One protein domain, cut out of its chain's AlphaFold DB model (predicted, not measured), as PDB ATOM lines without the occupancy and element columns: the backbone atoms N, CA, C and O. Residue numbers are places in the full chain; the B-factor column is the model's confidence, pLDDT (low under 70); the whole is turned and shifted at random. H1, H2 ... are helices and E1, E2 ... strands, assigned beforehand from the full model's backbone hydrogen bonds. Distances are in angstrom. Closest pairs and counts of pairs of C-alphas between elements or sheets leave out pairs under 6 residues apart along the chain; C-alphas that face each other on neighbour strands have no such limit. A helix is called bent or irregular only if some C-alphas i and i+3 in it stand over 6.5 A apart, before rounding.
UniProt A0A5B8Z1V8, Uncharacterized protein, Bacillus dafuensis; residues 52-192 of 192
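This is residues 52 to 192 of the 192 residues of an uncharacterized protein of Bacillus dafuensis (UniProt A0A5B8Z1V8). The bent helix H2 forms the middle of a two-part shape: loops, the small hairpin E1-E2 and the short helix H1 make one end, and H3, H4, H5 and H6 are loosely arranged round H2b at the other. Residues 185 to 192, mostly the end of H6, stick out. The printed part has 141 residues, with six named helices and two strands in the order H1 E1 E2 H2 H3 H4 H5 H6, the sheet E1 - E2 antiparallel; the class is mostly helix. It is compact, with a radius of gyration of the C-alphas of 16.7 A and spans of 50 by 42 by 28 A.

H1, residues 60 to 65, is apart from E2, residues 83 to 86. E1, residues 77 to 80, and E2 form an antiparallel hairpin at 144 degrees, with N 78 and O 85 2.9 A apart, within hydrogen-bond range. H2, residues 110 to 131, was assigned as one helix by its hydrogen bonds but is bent, with C-alphas 119 and 122 9.0 A apart; its arms H2a, residues 110 to 119, and H2b, residues 122 to 131, touch at a steep tilt of 53 degrees, opposite ways, closest at the C-alphas of Ile 117 and Ala 125, 5.2 A. The closest C-alphas of E1 and H2a, Thr 80 and Gly 112, are 6.5 A apart. H3, residues 140 to 144, only just touches H2b, with 3 pairs of C-alphas within 8 A, the closest those of Phe 122 and Lys 143, 5.4 A. H4, residues 149 to 158, is close to H2b but not clearly touching, at a shallow tilt of 26 degrees, the same way; the closest C-alphas, Cys 124 and Ile 152, are 7.1 A apart. H5, residues 160 to 168, is about perpendicular to H2b at 88 degrees, close but not clearly touching, closest at the C-alphas of Ile 127 and Ile 163, 7.7 A. H6, residues 171 to 191, and H2b are near each other, with 6 pairs of C-alphas within 10 A. Every O i to N i+4 pair is within hydrogen-bond range in H1, H2a, H2b, H4 and H5; H6 has 12 of 17, and H3 has 0 of 1 beside 1 of 2 O i to N i+3 pairs.

H1 begins at C-alpha 60 (143.723, 166.371, 231.238) and H6 ends at C-alpha 191 (144.387, 127.100, 241.281). From first to last C-alpha H1 is 8.5 A, E1 9.6 A, E2 10.2 A, H2a 14.6 A, H2b 14.8 A, H3 8.1 A, H4 14.3 A, H5 12.5 A and H6 32.2 A. H6 is neither bent nor irregular, but only just: C-alphas 171 and 174 are 6.2 A apart.

The two C-alphas farthest apart, Ser 58 and Lys 171, are 52.1 A apart. The printed part has no cut; the links H1 to E1 and E2 to H2 are long. Mean pLDDT of the printed part is 81.9, and residues 170 to 192 are under 70.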
ATOM      1  N   LEU A  52     144.419 153.161 228.072       74.25
ATOM      2  CA  LEU A  52     143.595 154.323 227.760       74.25
ATOM      3  C   LEU A  52     144.345 155.293 226.845       74.25
ATOM      4  O   LEU A  52     145.551 155.499 226.970       74.25
ATOM      5  N   SER A  53     143.608 155.920 225.924       74.94
ATOM      6  CA  SER A  53     144.142 156.947 225.025       74.94
ATOM      7  C   SER A  53     143.705 158.339 225.491       74.94
ATOM      8  O   SER A  53     142.512 158.640 225.402       74.94
ATOM      9  N   PRO A  54     144.638 159.210 225.925       70.19
ATOM     10  CA  PRO A  54     144.317 160.577 226.345       70.19
ATOM     11  C   PRO A  54     143.664 161.417 225.242       70.19
ATOM     12  O   PRO A  54     142.884 162.312 225.534       70.19
ATOM     13  N   LYS A  55     143.922 161.096 223.964       75.69
ATOM     14  CA  LYS A  55     143.382 161.832 222.804       75.69
ATOM     15  C   LYS A  55     141.855 161.786 222.691       75.69
ATOM     16  O   LYS A  55     141.294 162.519 221.889       75.69
ATOM     17  N   LYS A  56     141.195 160.896 223.438       77.88
ATOM     18  CA  LYS A  56     139.731 160.791 223.474       77.88
ATOM     19  C   LYS A  56     139.068 161.820 224.397       77.88
ATOM     20  O   LYS A  56     137.847 161.879 224.412       77.88
ATOM     21  N   TYR A  57     139.849 162.591 225.150       80.25
ATOM     22  CA  TYR A  57     139.354 163.505 226.176       80.25
ATOM     23  C   TYR A  57     139.692 164.948 225.810       80.25
ATOM     24  O   TYR A  57     140.751 165.224 225.243       80.25
ATOM     25  N   SER A  58     138.791 165.869 226.144       82.94
ATOM     26  CA  SER A  58     138.924 167.296 225.830       82.94
ATOM     27  C   SER A  58     139.953 168.005 226.717       82.94
ATOM     28  O   SER A  58     140.508 169.034 226.333       82.94
ATOM     29  N   SER A  59     140.236 167.451 227.900       88.81
ATOM     30  CA  SER A  59     141.205 167.998 228.849       88.81
ATOM     31  C   SER A  59     141.884 166.911 229.687       88.81
ATOM     32  O   SER A  59     141.371 165.802 229.847       88.81
ATOM     33  N   ILE A  60     143.030 167.253 230.286       84.75
ATOM     34  CA  ILE A  60     143.723 166.371 231.238       84.75
ATOM     35  C   ILE A  60     142.886 166.124 232.499       84.75
ATOM     36  O   ILE A  60     142.924 165.033 233.055       84.75
ATOM     37  N   THR A  61     142.091 167.106 232.928       87.50
ATOM     38  CA  THR A  61     141.191 166.985 234.081       87.50
ATOM     39  C   THR A  61     140.095 165.959 233.816       87.50
ATOM     40  O   THR A  61     139.839 165.101 234.657       87.50
ATOM     41  N   GLU A  62     139.485 166.012 232.629       88.12
ATOM     42  CA  GLU A  62     138.506 165.019 232.188       88.12
ATOM     43  C   GLU A  62     139.146 163.631 232.094       88.12
ATOM     44  O   GLU A  62     138.620 162.671 232.655       88.12
ATOM     45  N   PHE A  63     140.335 163.529 231.490       87.25
ATOM     46  CA  PHE A  63     141.079 162.274 231.440       87.25
ATOM     47  C   PHE A  63     141.387 161.727 232.838       87.25
ATOM     48  O   PHE A  63     141.205 160.544 233.091       87.25
ATOM     49  N   HIS A  64     141.813 162.574 233.776       89.44
ATOM     50  CA  HIS A  64     142.108 162.166 235.148       89.44
ATOM     51  C   HIS A  64     140.860 161.749 235.938       89.44
ATOM     52  O   HIS A  64     140.974 160.964 236.879       89.44
ATOM     53  N   SER A  65     139.672 162.234 235.562       90.38
ATOM     54  CA  SER A  65     138.418 161.949 236.274       90.38
ATOM     55  C   SER A  65     137.963 160.489 236.189       90.38
ATOM     56  O   SER A  65     137.250 160.025 237.077       90.38
ATOM     57  N   ILE A  66     138.409 159.746 235.172       90.19
ATOM     58  CA  ILE A  66     138.043 158.334 234.973       90.19
ATOM     59  C   ILE A  66     138.815 157.382 235.899       90.19
ATOM     60  O   ILE A  66     138.466 156.208 236.025       90.19
ATOM     61  N   PHE A  67     139.902 157.853 236.514       91.38
ATOM     62  CA  PHE A  67     140.725 157.033 237.393       91.38
ATOM     63  C   PHE A  67     140.195 157.078 238.823       91.38
ATOM     64  O   PHE A  67     139.765 158.118 239.325       91.38
ATOM     65  N   LYS A  68     140.311 155.943 239.525       93.75
ATOM     66  CA  LYS A  68     140.198 155.925 240.989       93.75
ATOM     67  C   LYS A  68     141.217 156.902 241.577       93.75
ATOM     68  O   LYS A  68     142.268 157.105 240.981       93.75
ATOM     69  N   LYS A  69     140.927 157.481 242.737       95.56
ATOM     70  CA  LYS A  69     141.832 158.420 243.407       95.56
ATOM     71  C   LYS A  69     142.478 157.781 244.631       95.56
ATOM     72  O   LYS A  69     141.875 156.906 245.248       95.56
ATOM     73  N   ASP A  70     143.698 158.197 244.952       96.12
ATOM     74  CA  ASP A  70     144.328 157.864 246.230       96.12
ATOM     75  C   ASP A  70     143.745 158.703 247.380       96.12
ATOM     76  O   ASP A  70     142.847 159.530 247.184       96.12
ATOM     77  N   ILE A  71     144.272 158.500 248.590       95.00
ATOM     78  CA  ILE A  71     143.854 159.227 249.800       95.00
ATOM     79  C   ILE A  71     144.031 160.753 249.698       95.00
ATOM     80  O   ILE A  71     143.378 161.486 250.431       95.00
ATOM     81  N   ASN A  72     144.883 161.228 248.785       95.12
ATOM     82  CA  ASN A  72     145.170 162.645 248.563       95.12
ATOM     83  C   ASN A  72     144.398 163.211 247.359       95.12
ATOM     84  O   ASN A  72     144.621 164.352 246.958       95.12
ATOM     85  N   GLY A  73     143.505 162.426 246.748       94.25
ATOM     86  CA  GLY A  73     142.739 162.833 245.575       94.25
ATOM     87  C   GLY A  73     143.491 162.721 244.242       94.25
ATOM     88  O   GLY A  73     142.939 163.137 243.219       94.25
ATOM     89  N   ASN A  74     144.705 162.158 244.210       95.56
ATOM     90  CA  ASN A  74     145.470 161.999 242.970       95.56
ATOM     91  C   ASN A  74     144.953 160.809 242.150       95.56
ATOM     92  O   ASN A  74     144.662 159.758 242.722       95.56
ATOM     93  N   PRO A  75     144.884 160.917 240.812       95.25
ATOM     94  CA  PRO A  75     144.420 159.827 239.958       95.25
ATOM     95  C   PRO A  75     145.395 158.638 239.976       95.25
ATOM     96  O   PRO A  75     146.601 158.786 239.774       95.25
ATOM     97  N   LEU A  76     144.860 157.439 240.183       95.75
ATOM     98  CA  LEU A  76     145.571 156.163 240.200       95.75
ATOM     99  C   LEU A  76     145.686 155.601 238.778       95.75
ATOM    100  O   LEU A  76     144.904 154.745 238.350       95.75
ATOM    101  N   PHE A  77     146.692 156.078 238.055       94.75
ATOM    102  CA  PHE A  77     147.090 155.546 236.756       94.75
ATOM    103  C   PHE A  77     148.529 155.044 236.800       94.75
ATOM    104  O   PHE A  77     149.318 155.494 237.623       94.75
ATOM    105  N   VAL A  78     148.892 154.131 235.908       94.44
ATOM    106  CA  VAL A  78     150.279 153.698 235.717       94.44
ATOM    107  C   VAL A  78     150.672 153.920 234.268       94.44
ATOM    108  O   VAL A  78     149.930 153.572 233.351       94.44
ATOM    109  N   VAL A  79     151.838 154.521 234.054       91.75
ATOM    110  CA  VAL A  79     152.413 154.648 232.714       91.75
ATOM    111  C   VAL A  79     153.238 153.407 232.430       91.75
ATOM    112  O   VAL A  79     154.205 153.126 233.133       91.75
ATOM    113  N   THR A  80     152.864 152.673 231.395       90.06
ATOM    114  CA  THR A  80     153.528 151.457 230.929       90.06
ATOM    115  C   THR A  80     154.069 151.684 229.516       90.06
ATOM    116  O   THR A  80     153.795 152.708 228.885       90.06
ATOM    117  N   LYS A  81     154.816 150.728 228.957       84.44
ATOM    118  CA  LYS A  81     155.239 150.780 227.545       84.44
ATOM    119  C   LYS A  81     154.059 150.767 226.570       84.44
ATOM    120  O   LYS A  81     154.231 151.098 225.401       84.44
ATOM    121  N   ARG A  82     152.866 150.384 227.035       76.38
ATOM    122  CA  ARG A  82     151.628 150.365 226.243       76.38
ATOM    123  C   ARG A  82     150.874 151.694 226.271       76.38
ATOM    124  O   ARG A  82     149.966 151.874 225.461       76.38
ATOM    125  N   GLY A  83     151.222 152.598 227.184       86.12
ATOM    126  CA  GLY A  83     150.527 153.862 227.402       86.12
ATOM    127  C   GLY A  83     150.085 154.033 228.852       86.12
ATOM    128  O   GLY A  83     150.700 153.498 229.770       86.12
ATOM    129  N   ILE A  84     149.027 154.814 229.059       88.06
ATOM    130  CA  ILE A  84     148.471 155.057 230.392       88.06
ATOM    131  C   ILE A  84     147.412 153.998 230.682       88.06
ATOM    132  O   ILE A  84     146.499 153.798 229.882       88.06
ATOM    133  N   GLU A  85     147.527 153.331 231.825       88.56
ATOM    134  CA  GLU A  85     146.605 152.288 232.265       88.56
ATOM    135  C   GLU A  85     145.980 152.609 233.624       88.56
ATOM    136  O   GLU A  85     146.560 153.336 234.434       88.56
ATOM    137  N   HIS A  86     144.818 152.019 233.915       90.12
ATOM    138  CA  HIS A  86     144.322 151.957 235.292       90.12
ATOM    139  C   HIS A  86     145.325 151.209 236.173       90.12
ATOM    140  O   HIS A  86     145.723 150.093 235.840       90.12
ATOM    141  N   ALA A  87     145.713 151.790 237.308       93.81
ATOM    142  CA  ALA A  87     146.634 151.124 238.220       93.81
ATOM    143  C   ALA A  87     145.934 149.964 238.947       93.81
ATOM    144  O   ALA A  87     144.961 150.166 239.675       93.81
ATOM    145  N   ILE A  88     146.443 148.746 238.757       91.31
ATOM    146  CA  ILE A  88     146.001 147.549 239.480       91.31
ATOM    147  C   ILE A  88     147.042 147.250 240.549       91.31
ATOM    148  O   ILE A  88     148.225 147.189 240.228       91.31
ATOM    149  N   GLN A  89     146.623 147.053 241.800       92.12
ATOM    150  CA  GLN A  89     147.519 146.663 242.895       92.12
ATOM    151  C   GLN A  89     148.344 145.433 242.519       92.12
ATOM    152  O   GLN A  89     147.812 144.482 241.953       92.12
ATOM    153  N   ALA A  90     149.641 145.448 242.835       89.25
ATOM    154  CA  ALA A  90     150.512 144.310 242.547       89.25
ATOM    155  C   ALA A  90     150.079 143.023 243.268       89.25
ATOM    156  O   ALA A  90     150.230 141.936 242.716       89.25
ATOM    157  N   GLY A  91     149.482 143.160 244.452       82.56
ATOM    158  CA  GLY A  91     148.828 142.073 245.164       82.56
ATOM    159  C   GLY A  91     148.121 142.551 246.434       82.56
ATOM    160  O   GLY A  91     148.033 143.762 246.675       82.56
ATOM    161  N   PRO A  92     147.598 141.615 247.244       84.62
ATOM    162  CA  PRO A  92     146.876 141.936 248.471       84.62
ATOM    163  C   PRO A  92     147.717 142.791 249.428       84.62
ATOM    164  O   PRO A  92     148.901 142.532 249.624       84.62
ATOM    165  N   GLY A  93     147.105 143.818 250.023       85.31
ATOM    166  CA  GLY A  93     147.758 144.704 250.997       85.31
ATOM    167  C   GLY A  93     148.648 145.805 250.405       85.31
ATOM    168  O   GLY A  93     149.082 146.685 251.143       85.31
ATOM    169  N   VAL A  94     148.889 145.819 249.088       89.88
ATOM    170  CA  VAL A  94     149.659 146.894 248.446       89.88
ATOM    171  C   VAL A  94     148.812 148.162 248.360       89.88
ATOM    172  O   VAL A  94     147.797 148.205 247.666       89.88
ATOM    173  N   VAL A  95     149.235 149.226 249.037       93.69
ATOM    174  CA  VAL A  95     148.570 150.532 248.961       93.69
ATOM    175  C   VAL A  95     149.083 151.290 247.739       93.69
ATOM    176  O   VAL A  95     150.286 151.472 247.572       93.69
ATOM    177  N   LEU A  96     148.169 151.737 246.874       95.62
ATOM    178  CA  LEU A  96     148.531 152.576 245.735       95.62
ATOM    179  C   LEU A  96     148.565 154.039 246.165       95.62
ATOM    180  O   LEU A  96     147.560 154.584 246.616       95.62
ATOM    181  N   MET A  97     149.712 154.672 245.961       94.94
ATOM    182  CA  MET A  97     149.874 156.117 246.066       94.94
ATOM    183  C   MET A  97     150.334 156.652 244.720       94.94
ATOM    184  O   MET A  97     151.216 156.066 244.088       94.94
ATOM    185  N   SER A  98     149.720 157.745 244.274       94.50
ATOM    186  CA  SER A  98     150.017 158.344 242.979       94.50
ATOM    187  C   SER A  98     150.642 159.719 243.150       94.50
ATOM    188  O   SER A  98     150.274 160.495 244.031       94.50
ATOM    189  N   HIS A  99     151.567 160.043 242.256       90.88
ATOM    190  CA  HIS A  99     151.990 161.416 242.041       90.88
ATOM    191  C   HIS A  99     151.182 162.001 240.886       90.88
ATOM    192  O   HIS A  99     151.148 161.416 239.803       90.88
ATOM    193  N   SER A 100     150.606 163.189 241.081       76.75
ATOM    194  CA  SER A 100     149.709 163.864 240.127       76.75
ATOM    195  C   SER A 100     150.169 163.832 238.661       76.75
ATOM    196  O   SER A 100     149.343 163.643 237.773       76.75
ATOM    197  N   ASN A 101     151.478 163.946 238.406       80.06
ATOM    198  CA  ASN A 101     152.050 164.005 237.054       80.06
ATOM    199  C   ASN A 101     152.825 162.750 236.621       80.06
ATOM    200  O   ASN A 101     153.311 162.694 235.495       80.06
ATOM    201  N   ARG A 102     153.010 161.766 237.506       87.75
ATOM    202  CA  ARG A 102     153.806 160.554 237.212       87.75
ATOM    203  C   ARG A 102     153.007 159.263 237.364       87.75
ATOM    204  O   ARG A 102     153.461 158.217 236.907       87.75
ATOM    205  N   GLY A 103     151.825 159.349 237.964       93.62
ATOM    206  CA  GLY A 103     151.011 158.198 238.295       93.62
ATOM    207  C   GLY A 103     151.575 157.427 239.484       93.62
ATOM    208  O   GLY A 103     152.388 157.921 240.273       93.62
ATOM    209  N   VAL A 104     151.124 156.187 239.588       96.88
ATOM    210  CA  VAL A 104     151.550 155.207 240.575       96.88
ATOM    211  C   VAL A 104     152.901 154.618 240.152       96.88
ATOM    212  O   VAL A 104     153.044 154.198 238.996       96.88
ATOM    213  N   PRO A 105     153.888 154.526 241.063       96.88
ATOM    214  CA  PRO A 105     155.129 153.807 240.810       96.88
ATOM    215  C   PRO A 105     154.862 152.400 240.267       96.88
ATOM    216  O   PRO A 105     154.107 151.626 240.858       96.88
ATOM    217  N   LYS A 106     155.515 152.048 239.153       96.25
ATOM    218  CA  LYS A 106     155.307 150.766 238.457       96.25
ATOM    219  C   LYS A 106     155.388 149.566 239.404       96.25
ATOM    220  O   LYS A 106     154.576 148.653 239.294       96.25
ATOM    221  N   VAL A 107     156.313 149.593 240.358       96.31
ATOM    222  CA  VAL A 107     156.548 148.497 241.306       96.31
ATOM    223  C   VAL A 107     155.386 148.242 242.269       96.31
ATOM    224  O   VAL A 107     155.263 147.139 242.787       96.31
ATOM    225  N   LEU A 108     154.495 149.212 242.480       96.75
ATOM    226  CA  LEU A 108     153.284 149.034 243.289       96.75
ATOM    227  C   LEU A 108     152.124 148.436 242.485       96.75
ATOM    228  O   LEU A 108     151.094 148.071 243.053       96.75
ATOM    229  N   THR A 109     152.277 148.329 241.164       95.69
ATOM    230  CA  THR A 109     151.213 147.872 240.271       95.69
ATOM    231  C   THR A 109     151.525 146.530 239.642       95.69
ATOM    232  O   THR A 109     152.668 146.246 239.290       95.69
ATOM    233  N   TYR A 110     150.493 145.722 239.424       89.44
ATOM    234  CA  TYR A 110     150.623 144.433 238.759       89.44
ATOM    235  C   TYR A 110     151.247 144.585 237.367       89.44
ATOM    236  O   TYR A 110     152.223 143.915 237.023       89.44
ATOM    237  N   GLN A 111     150.722 145.529 236.580       90.12
ATOM    238  CA  GLN A 111     151.201 145.773 235.220       90.12
ATOM    239  C   GLN A 111     152.638 146.290 235.213       90.12
ATOM    240  O   GLN A 111     153.448 145.859 234.393       90.12
ATOM    241  N   GLY A 112     152.959 147.206 236.128       94.50
ATOM    242  CA  GLY A 112     154.281 147.803 236.216       94.50
ATOM    243  C   GLY A 112     155.344 146.821 236.704       94.50
ATOM    244  O   GLY A 112     156.438 146.827 236.147       94.50
ATOM    245  N   GLN A 113     155.038 145.921 237.647       94.25
ATOM    246  CA  GLN A 113     155.992 144.895 238.085       94.25
ATOM    247  C   GLN A 113     156.431 143.985 236.933       94.25
ATOM    248  O   GLN A 113     157.618 143.697 236.810       94.25
ATOM    249  N   ARG A 114     155.516 143.595 236.032       92.12
ATOM    250  CA  ARG A 114     155.881 142.820 234.829       92.12
ATOM    251  C   ARG A 114     156.872 143.548 233.935       92.12
ATOM    252  O   ARG A 114     157.807 142.940 233.421       92.12
ATOM    253  N   GLU A 115     156.669 144.847 233.740       94.44
ATOM    254  CA  GLU A 115     157.594 145.649 232.941       94.44
ATOM    255  C   GLU A 115     158.941 145.818 233.623       94.44
ATOM    256  O   GLU A 115     159.958 145.654 232.964       94.44
ATOM    257  N   ILE A 116     158.965 146.072 234.933       96.25
ATOM    258  CA  ILE A 116     160.221 146.186 235.677       96.25
ATOM    259  C   ILE A 116     160.993 144.863 235.614       96.25
ATOM    260  O   ILE A 116     162.198 144.886 235.386       96.25
ATOM    261  N   ILE A 117     160.335 143.705 235.752       94.12
ATOM    262  CA  ILE A 117     161.012 142.403 235.632       94.12
ATOM    263  C   ILE A 117     161.543 142.180 234.213       94.12
ATOM    264  O   ILE A 117     162.633 141.633 234.036       94.12
ATOM    265  N   TYR A 118     160.806 142.604 233.190       94.25
ATOM    266  CA  TYR A 118     161.286 142.532 231.814       94.25
ATOM    267  C   TYR A 118     162.460 143.487 231.543       94.25
ATOM    268  O   TYR A 118     163.392 143.127 230.831       94.25
ATOM    269  N   ASP A 119     162.431 144.692 232.108       95.56
ATOM    270  CA  ASP A 119     163.421 145.740 231.854       95.56
ATOM    271  C   ASP A 119     164.694 145.557 232.668       95.56
ATOM    272  O   ASP A 119     165.790 145.681 232.133       95.56
ATOM    273  N   LEU A 120     164.556 145.235 233.949       95.50
ATOM    274  CA  LEU A 120     165.665 145.158 234.895       95.50
ATOM    275  C   LEU A 120     166.073 143.716 235.218       95.50
ATOM    276  O   LEU A 120     167.095 143.482 235.860       95.50
ATOM    277  N   GLY A 121     165.284 142.733 234.793       94.38
ATOM    278  CA  GLY A 121     165.460 141.355 235.230       94.38
ATOM    279  C   GLY A 121     164.979 141.149 236.663       94.38
ATOM    280  O   GLY A 121     164.732 142.095 237.416       94.38
ATOM    281  N   PHE A 122     164.856 139.884 237.056       93.56
ATOM    282  CA  PHE A 122     164.253 139.508 238.334       93.56
ATOM    283  C   PHE A 122     164.961 140.144 239.542       93.56
ATOM    284  O   PHE A 122     164.328 140.751 240.403       93.56
ATOM    285  N   ARG A 123     166.297 140.057 239.585       91.94
ATOM    286  CA  ARG A 123     167.096 140.512 240.736       91.94
ATOM    287  C   ARG A 123     166.993 142.018 240.978       91.94
ATOM    288  O   ARG A 123     166.847 142.443 242.118       91.94
ATOM    289  N   CYS A 124     167.064 142.825 239.924       92.62
ATOM    290  CA  CYS A 124     166.984 144.279 240.054       92.62
ATOM    291  C   CYS A 124     165.544 144.740 240.301       92.62
ATOM    292  O   CYS A 124     165.330 145.633 241.116       92.62
ATOM    293  N   ALA A 125     164.553 144.084 239.686       95.69
ATOM    294  CA  ALA A 125     163.143 144.318 239.998       95.69
ATOM    295  C   ALA A 125     162.828 144.048 241.474       95.69
ATOM    296  O   ALA A 125     162.063 144.777 242.100       95.69
ATOM    297  N   TYR A 126     163.462 143.029 242.049       93.75
ATOM    298  CA  TYR A 126     163.321 142.703 243.461       93.75
ATOM    299  C   TYR A 126     163.929 143.785 244.365       93.75
ATOM    300  O   TYR A 126     163.298 144.210 245.328       93.75
ATOM    301  N   ILE A 127     165.119 144.293 244.024       91.56
ATOM    302  CA  ILE A 127     165.734 145.434 244.726       91.56
ATOM    303  C   ILE A 127     164.816 146.661 244.673       91.56
ATOM    304  O   ILE A 127     164.662 147.351 245.678       91.56
ATOM    305  N   GLU A 128     164.189 146.923 243.524       94.25
ATOM    306  CA  GLU A 128     163.217 148.008 243.386       94.25
ATOM    307  C   GLU A 128     162.009 147.804 244.307       94.25
ATOM    308  O   GLU A 128     161.608 148.733 245.000       94.25
ATOM    309  N   ALA A 129     161.472 146.585 244.394       92.69
ATOM    310  CA  ALA A 129     160.360 146.266 245.289       92.69
ATOM    311  C   ALA A 129     160.713 146.495 246.771       92.69
ATOM    312  O   ALA A 129     159.915 147.067 247.518       92.69
ATOM    313  N   CYS A 130     161.948 146.170 247.176       90.56
ATOM    314  CA  CYS A 130     162.440 146.436 248.528       90.56
ATOM    315  C   CYS A 130     162.411 147.926 248.903       90.56
ATOM    316  O   CYS A 130     162.083 148.243 250.044       90.56
ATOM    317  N   LYS A 131     162.697 148.851 247.974       90.25
ATOM    318  CA  LYS A 131     162.667 150.304 248.262       90.25
ATOM    319  C   LYS A 131     161.284 150.798 248.665       90.25
ATOM    320  O   LYS A 131     161.161 151.736 249.441       90.25
ATOM    321  N   TYR A 132     160.253 150.162 248.123       90.06
ATOM    322  CA  TYR A 132     158.860 150.515 248.366       90.06
ATOM    323  C   TYR A 132     158.211 149.631 249.432       90.06
ATOM    324  O   TYR A 132     157.001 149.713 249.627       90.06
ATOM    325  N   ASN A 133     158.995 148.774 250.101       89.62
ATOM    326  CA  ASN A 133     158.502 147.798 251.069       89.62
ATOM    327  C   ASN A 133     157.304 146.989 250.527       89.62
ATOM    328  O   ASN A 133     156.312 146.771 251.221       89.62
ATOM    329  N   THR A 134     157.376 146.595 249.252       86.19
ATOM    330  CA  THR A 134     156.313 145.857 248.563       86.19
ATOM    331  C   THR A 134     156.833 144.494 248.108       86.19
ATOM    332  O   THR A 134     157.996 144.391 247.709       86.19
ATOM    333  N   PRO A 135     156.017 143.425 248.131       88.81
ATOM    334  CA  PRO A 135     156.411 142.159 247.532       88.81
ATOM    335  C   PRO A 135     156.569 142.302 246.014       88.81
ATOM    336  O   PRO A 135     155.720 142.896 245.341       88.81
ATOM    337  N   LEU A 136     157.616 141.698 245.450       91.00
ATOM    338  CA  LEU A 136     157.677 141.470 244.009       91.00
ATOM    339  C   LEU A 136     156.834 140.236 243.689       91.00
ATOM    340  O   LEU A 136     157.218 139.119 244.026       91.00
ATOM    341  N   PHE A 137     155.700 140.424 243.034       87.00
ATOM    342  CA  PHE A 137     154.956 139.337 242.421       87.00
ATOM    343  C   PHE A 137     155.605 139.045 241.067       87.00
ATOM    344  O   PHE A 137     156.016 139.967 240.358       87.00
ATOM    345  N   TYR A 138     155.675 137.774 240.673       83.56
ATOM    346  CA  TYR A 138     156.265 137.327 239.405       83.56
ATOM    347  C   TYR A 138     155.649 135.993 238.969       83.56
ATOM    348  O   TYR A 138     155.065 135.276 239.778       83.56
ATOM    349  N   TYR A 139     155.738 135.668 237.683       79.69
ATOM    350  CA  TYR A 139     155.442 134.326 237.186       79.69
ATOM    351  C   TYR A 139     156.702 133.471 237.245       79.69
ATOM    352  O   TYR A 139     157.797 133.994 237.078       79.69
ATOM    353  N   PHE A 140     156.567 132.154 237.410       78.19
ATOM    354  CA  PHE A 140     157.719 131.258 237.582       78.19
ATOM    355  C   PHE A 140     158.811 131.457 236.509       78.19
ATOM    356  O   PHE A 140     159.991 131.528 236.838       78.19
ATOM    357  N   TYR A 141     158.426 131.645 235.241       75.50
ATOM    358  CA  TYR A 141     159.363 131.848 234.129       75.50
ATOM    359  C   TYR A 141     160.056 133.220 234.143       75.50
ATOM    360  O   TYR A 141     161.076 133.412 233.489       75.50
ATOM    361  N   GLU A 142     159.522 134.193 234.878       83.06
ATOM    362  CA  GLU A 142     160.105 135.529 235.006       83.06
ATOM    363  C   GLU A 142     161.240 135.573 236.030       83.06
ATOM    364  O   GLU A 142     162.039 136.509 235.990       83.06
ATOM    365  N   LYS A 143     161.369 134.549 236.891       84.75
ATOM    366  CA  LYS A 143     162.506 134.385 237.818       84.75
ATOM    367  C   LYS A 143     163.842 134.323 237.064       84.75
ATOM    368  O   LYS A 143     164.849 134.840 237.539       84.75
ATOM    369  N   GLU A 144     163.808 133.796 235.841       87.62
ATOM    370  CA  GLU A 144     164.953 133.692 234.930       87.62
ATOM    371  C   GLU A 144     165.136 134.927 234.025       87.62
ATOM    372  O   GLU A 144     166.024 134.952 233.166       87.62
ATOM    373  N   SER A 145     164.312 135.972 234.184       90.81
ATOM    374  CA  SER A 145     164.423 137.191 233.377       90.81
ATOM    375  C   SER A 145     165.764 137.881 233.625       90.81
ATOM    376  O   SER A 145     166.058 138.336 234.735       90.81
ATOM    377  N   LYS A 146     166.558 138.002 232.556       92.88
ATOM    378  CA  LYS A 146     167.869 138.668 232.568       92.88
ATOM    379  C   LYS A 146     167.785 140.185 232.441       92.88
ATOM    380  O   LYS A 146     168.797 140.839 232.662       92.88
ATOM    381  N   GLY A 147     166.619 140.722 232.087       93.19
ATOM    382  CA  GLY A 147     166.440 142.143 231.812       93.19
ATOM    383  C   GLY A 147     167.197 142.646 230.584       93.19
ATOM    384  O   GLY A 147     167.767 141.879 229.803       93.19
ATOM    385  N   GLN A 148     167.207 143.965 230.426       94.31
ATOM    386  CA  GLN A 148     167.937 144.680 229.388       94.31
ATOM    387  C   GLN A 148     169.209 145.285 229.987       94.31
ATOM    388  O   GLN A 148     169.151 146.053 230.946       94.31
ATOM    389  N   LYS A 149     170.367 144.948 229.408       92.25
ATOM    390  CA  LYS A 149     171.689 145.269 229.972       92.25
ATOM    391  C   LYS A 149     171.866 146.758 230.294       92.25
ATOM    392  O   LYS A 149     172.346 147.085 231.374       92.25
ATOM    393  N   ASP A 150     171.451 147.642 229.393       93.75
ATOM    394  CA  ASP A 150     171.653 149.085 229.561       93.75
ATOM    395  C   ASP A 150     170.778 149.661 230.681       93.75
ATOM    396  O   ASP A 150     171.252 150.451 231.498       93.75
ATOM    397  N   LEU A 151     169.531 149.191 230.787       92.75
ATOM    398  CA  LEU A 151     168.615 149.590 231.858       92.75
ATOM    399  C   LEU A 151     169.093 149.079 233.221       92.75
ATOM    400  O   LEU A 151     169.017 149.803 234.209       92.75
ATOM    401  N   ILE A 152     169.639 147.861 233.266       91.38
ATOM    402  CA  ILE A 152     170.259 147.308 234.474       91.38
ATOM    403  C   ILE A 152     171.455 148.149 234.902       91.38
ATOM    404  O   ILE A 152     171.559 148.498 236.074       91.38
ATOM    405  N   ASN A 153     172.352 148.488 233.976       87.12
ATOM    406  CA  ASN A 153     173.539 149.272 234.304       87.12
ATOM    407  C   ASN A 153     173.163 150.653 234.853       87.12
ATOM    408  O   ASN A 153     173.684 151.034 235.899       87.12
ATOM    409  N   SER A 154     172.226 151.355 234.202       91.94
ATOM    410  CA  SER A 154     171.695 152.628 234.712       91.94
ATOM    411  C   SER A 154     171.123 152.449 236.116       91.94
ATOM    412  O   SER A 154     171.540 153.130 237.045       91.94
ATOM    413  N   PHE A 155     170.256 151.451 236.303       92.00
ATOM    414  CA  PHE A 155     169.646 151.168 237.596       92.00
ATOM    415  C   PHE A 155     170.678 150.907 238.700       92.00
ATOM    416  O   PHE A 155     170.530 151.416 239.810       92.00
ATOM    417  N   LEU A 156     171.715 150.114 238.428       86.88
ATOM    418  CA  LEU A 156     172.751 149.794 239.412       86.88
ATOM    419  C   LEU A 156     173.596 151.017 239.780       86.88
ATOM    420  O   LEU A 156     173.976 151.147 240.942       86.88
ATOM    421  N   ILE A 157     173.876 151.902 238.819       89.94
ATOM    422  CA  ILE A 157     174.586 153.165 239.063       89.94
ATOM    423  C   ILE A 157     173.728 154.075 239.944       89.94
ATOM    424  O   ILE A 157     174.186 154.501 241.002       89.94
ATOM    425  N   ASP A 158     172.471 154.287 239.553       92.19
ATOM    426  CA  ASP A 158     171.546 155.200 240.231       92.19
ATOM    427  C   ASP A 158     171.213 154.751 241.661       92.19
ATOM    428  O   ASP A 158     170.799 155.552 242.493       92.19
ATOM    429  N   ASN A 159     171.386 153.460 241.963       88.88
ATOM    430  CA  ASN A 159     170.983 152.859 243.236       88.88
ATOM    431  C   ASN A 159     172.134 152.211 244.002       88.88
ATOM    432  O   ASN A 159     171.899 151.374 244.878       88.88
ATOM    433  N   LYS A 160     173.375 152.589 243.685       88.88
ATOM    434  CA  LYS A 160     174.580 152.015 244.288       88.88
ATOM    435  C   LYS A 160     174.540 152.058 245.818       88.88
ATOM    436  O   LYS A 160     174.759 151.029 246.451       88.88
ATOM    437  N   ASP A 161     174.203 153.205 246.403       91.06
ATOM    438  CA  ASP A 161     174.238 153.396 247.859       91.06
ATOM    439  C   ASP A 161     173.200 152.530 248.582       91.06
ATOM    440  O   ASP A 161     173.530 151.830 249.541       91.06
ATOM    441  N   PHE A 162     171.972 152.481 248.058       87.81
ATOM    442  CA  PHE A 162     170.913 151.618 248.583       87.81
ATOM    443  C   PHE A 162     171.285 150.133 248.492       87.81
ATOM    444  O   PHE A 162     171.040 149.354 249.413       87.81
ATOM    445  N   ILE A 163     171.911 149.719 247.388       84.62
ATOM    446  CA  ILE A 163     172.369 148.338 247.210       84.62
ATOM    447  C   ILE A 163     173.470 147.993 248.221       84.62
ATOM    448  O   ILE A 163     173.460 146.895 248.782       84.62
ATOM    449  N   GLU A 164     174.410 148.902 248.477       85.62
ATOM    450  CA  GLU A 164     175.445 148.702 249.496       85.62
ATOM    451  C   GLU A 164     174.858 148.627 250.911       85.62
ATOM    452  O   GLU A 164     175.279 147.790 251.711       85.62
ATOM    453  N   GLU A 165     173.834 149.424 251.215       87.31
ATOM    454  CA  GLU A 165     173.098 149.330 252.476       87.31
ATOM    455  C   GLU A 165     172.381 147.978 252.626       87.31
ATOM    456  O   GLU A 165     172.537 147.294 253.643       87.31
ATOM    457  N   LEU A 166     171.672 147.523 251.587       82.06
ATOM    458  CA  LEU A 166     171.035 146.203 251.574       82.06
ATOM    459  C   LEU A 166     172.046 145.070 251.805       82.06
ATOM    460  O   LEU A 166     171.759 144.124 252.543       82.06
ATOM    461  N   LYS A 167     173.242 145.160 251.206       79.94
ATOM    462  CA  LYS A 167     174.321 144.175 251.404       79.94
ATOM    463  C   LYS A 167     174.833 144.156 252.842       79.94
ATOM    464  O   LYS A 167     175.123 143.073 253.355       79.94
ATOM    465  N   LYS A 168     174.943 145.316 253.498       83.25
ATOM    466  CA  LYS A 168     175.331 145.407 254.917       83.25
ATOM    467  C   LYS A 168     174.270 144.767 255.818       83.25
ATOM    468  O   LYS A 168     174.609 144.025 256.736       83.25
ATOM    469  N   ASN A 169     172.995 144.934 255.477       77.56
ATOM    470  CA  ASN A 169     171.846 144.435 256.239       77.56
ATOM    471  C   ASN A 169     171.439 142.983 255.893       77.56
ATOM    472  O   ASN A 169     170.263 142.623 255.966       77.56
ATOM    473  N   ARG A 170     172.424 142.126 255.560       57.59
ATOM    474  CA  ARG A 170     172.356 140.743 255.014       57.59
ATOM    475  C   ARG A 170     171.278 139.780 255.566       57.59
ATOM    476  O   ARG A 170     171.011 138.769 254.923       57.59
ATOM    477  N   LYS A 171     170.636 140.063 256.707       52.91
ATOM    478  CA  LYS A 171     169.523 139.278 257.282       52.91
ATOM    479  C   LYS A 171     168.192 139.398 256.514       52.91
ATOM    480  O   LYS A 171     167.399 138.465 256.569       52.91
ATOM    481  N   LEU A 172     167.941 140.490 255.785       48.66
ATOM    482  CA  LEU A 172     166.665 140.714 255.072       48.66
ATOM    483  C   LEU A 172     166.599 140.050 253.685       48.66
ATOM    484  O   LEU A 172     165.548 139.566 253.276       48.66
ATOM    485  N   LEU A 173     167.726 139.971 252.973       50.22
ATOM    486  CA  LEU A 173     167.791 139.427 251.608       50.22
ATOM    487  C   LEU A 173     167.517 137.916 251.536       50.22
ATOM    488  O   LEU A 173     166.939 137.453 250.559       50.22
ATOM    489  N   VAL A 174     167.910 137.155 252.563       46.66
ATOM    490  CA  VAL A 174     167.765 135.689 252.585       46.66
ATOM    491  C   VAL A 174     166.359 135.266 253.025       46.66
ATOM    492  O   VAL A 174     165.795 134.341 252.450       46.66
ATOM    493  N   ASN A 175     165.748 135.970 253.982       42.72
ATOM    494  CA  ASN A 175     164.432 135.589 254.508       42.72
ATOM    495  C   ASN A 175     163.287 135.890 253.532       42.72
ATOM    496  O   ASN A 175     162.357 135.098 253.419       42.72
ATOM    497  N   THR A 176     163.359 136.989 252.783       45.22
ATOM    498  CA  THR A 176     162.261 137.393 251.893       45.22
ATOM    499  C   THR A 176     162.196 136.549 250.605       45.22
ATOM    500  O   THR A 176     161.102 136.283 250.116       45.22
ATOM    501  N   ILE A 177     163.327 136.007 250.122       44.81
ATOM    502  CA  ILE A 177     163.351 135.034 249.007       44.81
ATOM    503  C   ILE A 177     162.716 133.697 249.433       44.81
ATOM    504  O   ILE A 177     161.947 133.108 248.679       44.81
ATOM    505  N   VAL A 178     162.974 133.244 250.665       40.06
ATOM    506  CA  VAL A 178     162.458 131.963 251.190       40.06
ATOM    507  C   VAL A 178     160.950 132.015 251.491       40.06
ATOM    508  O   VAL A 178     160.261 131.006 251.352       40.06
ATOM    509  N   ILE A 179     160.411 133.177 251.877       41.78
ATOM    510  CA  ILE A 179     158.972 133.341 252.162       41.78
ATOM    511  C   ILE A 179     158.132 133.338 250.870       41.78
ATOM    512  O   ILE A 179     157.015 132.819 250.868       41.78
ATOM    513  N   GLN A 180     158.657 133.860 249.753       42.12
ATOM    514  CA  GLN A 180     157.907 133.938 248.491       42.12
ATOM    515  C   GLN A 180     157.800 132.602 247.744       42.12
ATOM    516  O   GLN A 180     156.749 132.337 247.157       42.12
ATOM    517  N   ASP A 181     158.822 131.740 247.802       37.97
ATOM    518  CA  ASP A 181     158.744 130.416 247.168       37.97
ATOM    519  C   ASP A 181     157.605 129.573 247.802       37.97
ATOM    520  O   ASP A 181     156.834 128.954 247.070       37.97
ATOM    521  N   LYS A 182     157.367 129.689 249.123       41.00
ATOM    522  CA  LYS A 182     156.232 129.041 249.822       41.00
ATOM    523  C   LYS A 182     154.853 129.592 249.433       41.00
ATOM    524  O   LYS A 182     153.921 128.823 249.225       41.00
ATOM    525  N   LEU A 183     154.716 130.913 249.294       40.44
ATOM    526  CA  LEU A 183     153.450 131.546 248.884       40.44
ATOM    527  C   LEU A 183     153.073 131.212 247.432       40.44
ATOM    528  O   LEU A 183     151.889 131.152 247.101       40.44
ATOM    529  N   SER A 184     154.063 130.982 246.562       46.50
ATOM    530  CA  SER A 184     153.822 130.566 245.175       46.50
ATOM    531  C   SER A 184     153.285 129.133 245.075       46.50
ATOM    532  O   SER A 184     152.405 128.869 244.255       46.50
ATOM    533  N   GLU A 185     153.741 128.232 245.952       44.34
ATOM    534  CA  GLU A 185     153.244 126.854 246.046       44.34
ATOM    535  C   GLU A 185     151.803 126.804 246.575       44.34
ATOM    536  O   GLU A 185     150.980 126.031 246.083       44.34
ATOM    537  N   GLU A 186     151.459 127.658 247.542       46.47
ATOM    538  CA  GLU A 186     150.097 127.744 248.085       46.47
ATOM    539  C   GLU A 186     149.098 128.330 247.079       46.47
ATOM    540  O   GLU A 186     147.990 127.812 246.938       46.47
ATOM    541  N   HIS A 187     149.496 129.349 246.310       38.69
ATOM    542  CA  HIS A 187     148.654 129.892 245.238       38.69
ATOM    543  C   HIS A 187     148.421 128.880 244.105       38.69
ATOM    544  O   HIS A 187     147.352 128.881 243.502       38.69
ATOM    545  N   GLN A 188     149.391 128.003 243.818       44.72
ATOM    546  CA  GLN A 188     149.215 126.923 242.842       44.72
ATOM    547  C   GLN A 188     148.241 125.854 243.336       44.72
ATOM    548  O   GLN A 188     147.379 125.452 242.565       44.72
ATOM    549  N   LYS A 189     148.308 125.465 244.617       43.78
ATOM    550  CA  LYS A 189     147.320 124.557 245.232       43.78
ATOM    551  C   LYS A 189     145.899 125.118 245.229       43.78
ATOM    552  O   LYS A 189     144.948 124.354 245.247       43.78
ATOM    553  N   PHE A 190     145.755 126.440 245.242       33.47
ATOM    554  CA  PHE A 190     144.453 127.097 245.155       33.47
ATOM    555  C   PHE A 190     143.889 127.129 243.720       33.47
ATOM    556  O   PHE A 190     142.683 127.265 243.537       33.47
ATOM    557  N   LEU A 191     144.752 127.029 242.702       33.06
ATOM    558  CA  LEU A 191     144.387 127.100 241.281       33.06
ATOM    559  C   LEU A 191     144.329 125.724 240.585       33.06
ATOM    560  O   LEU A 191     143.921 125.667 239.425       33.06
ATOM    561  N   SER A 192     144.749 124.651 241.263       40.84
ATOM    562  CA  SER A 192     144.654 123.244 240.837       40.84
ATOM    563  C   SER A 192     143.445 122.550 241.450       40.84
ATOM    564  O   SER A 192     142.759 121.812 240.713       40.84
TER     565      SER A 192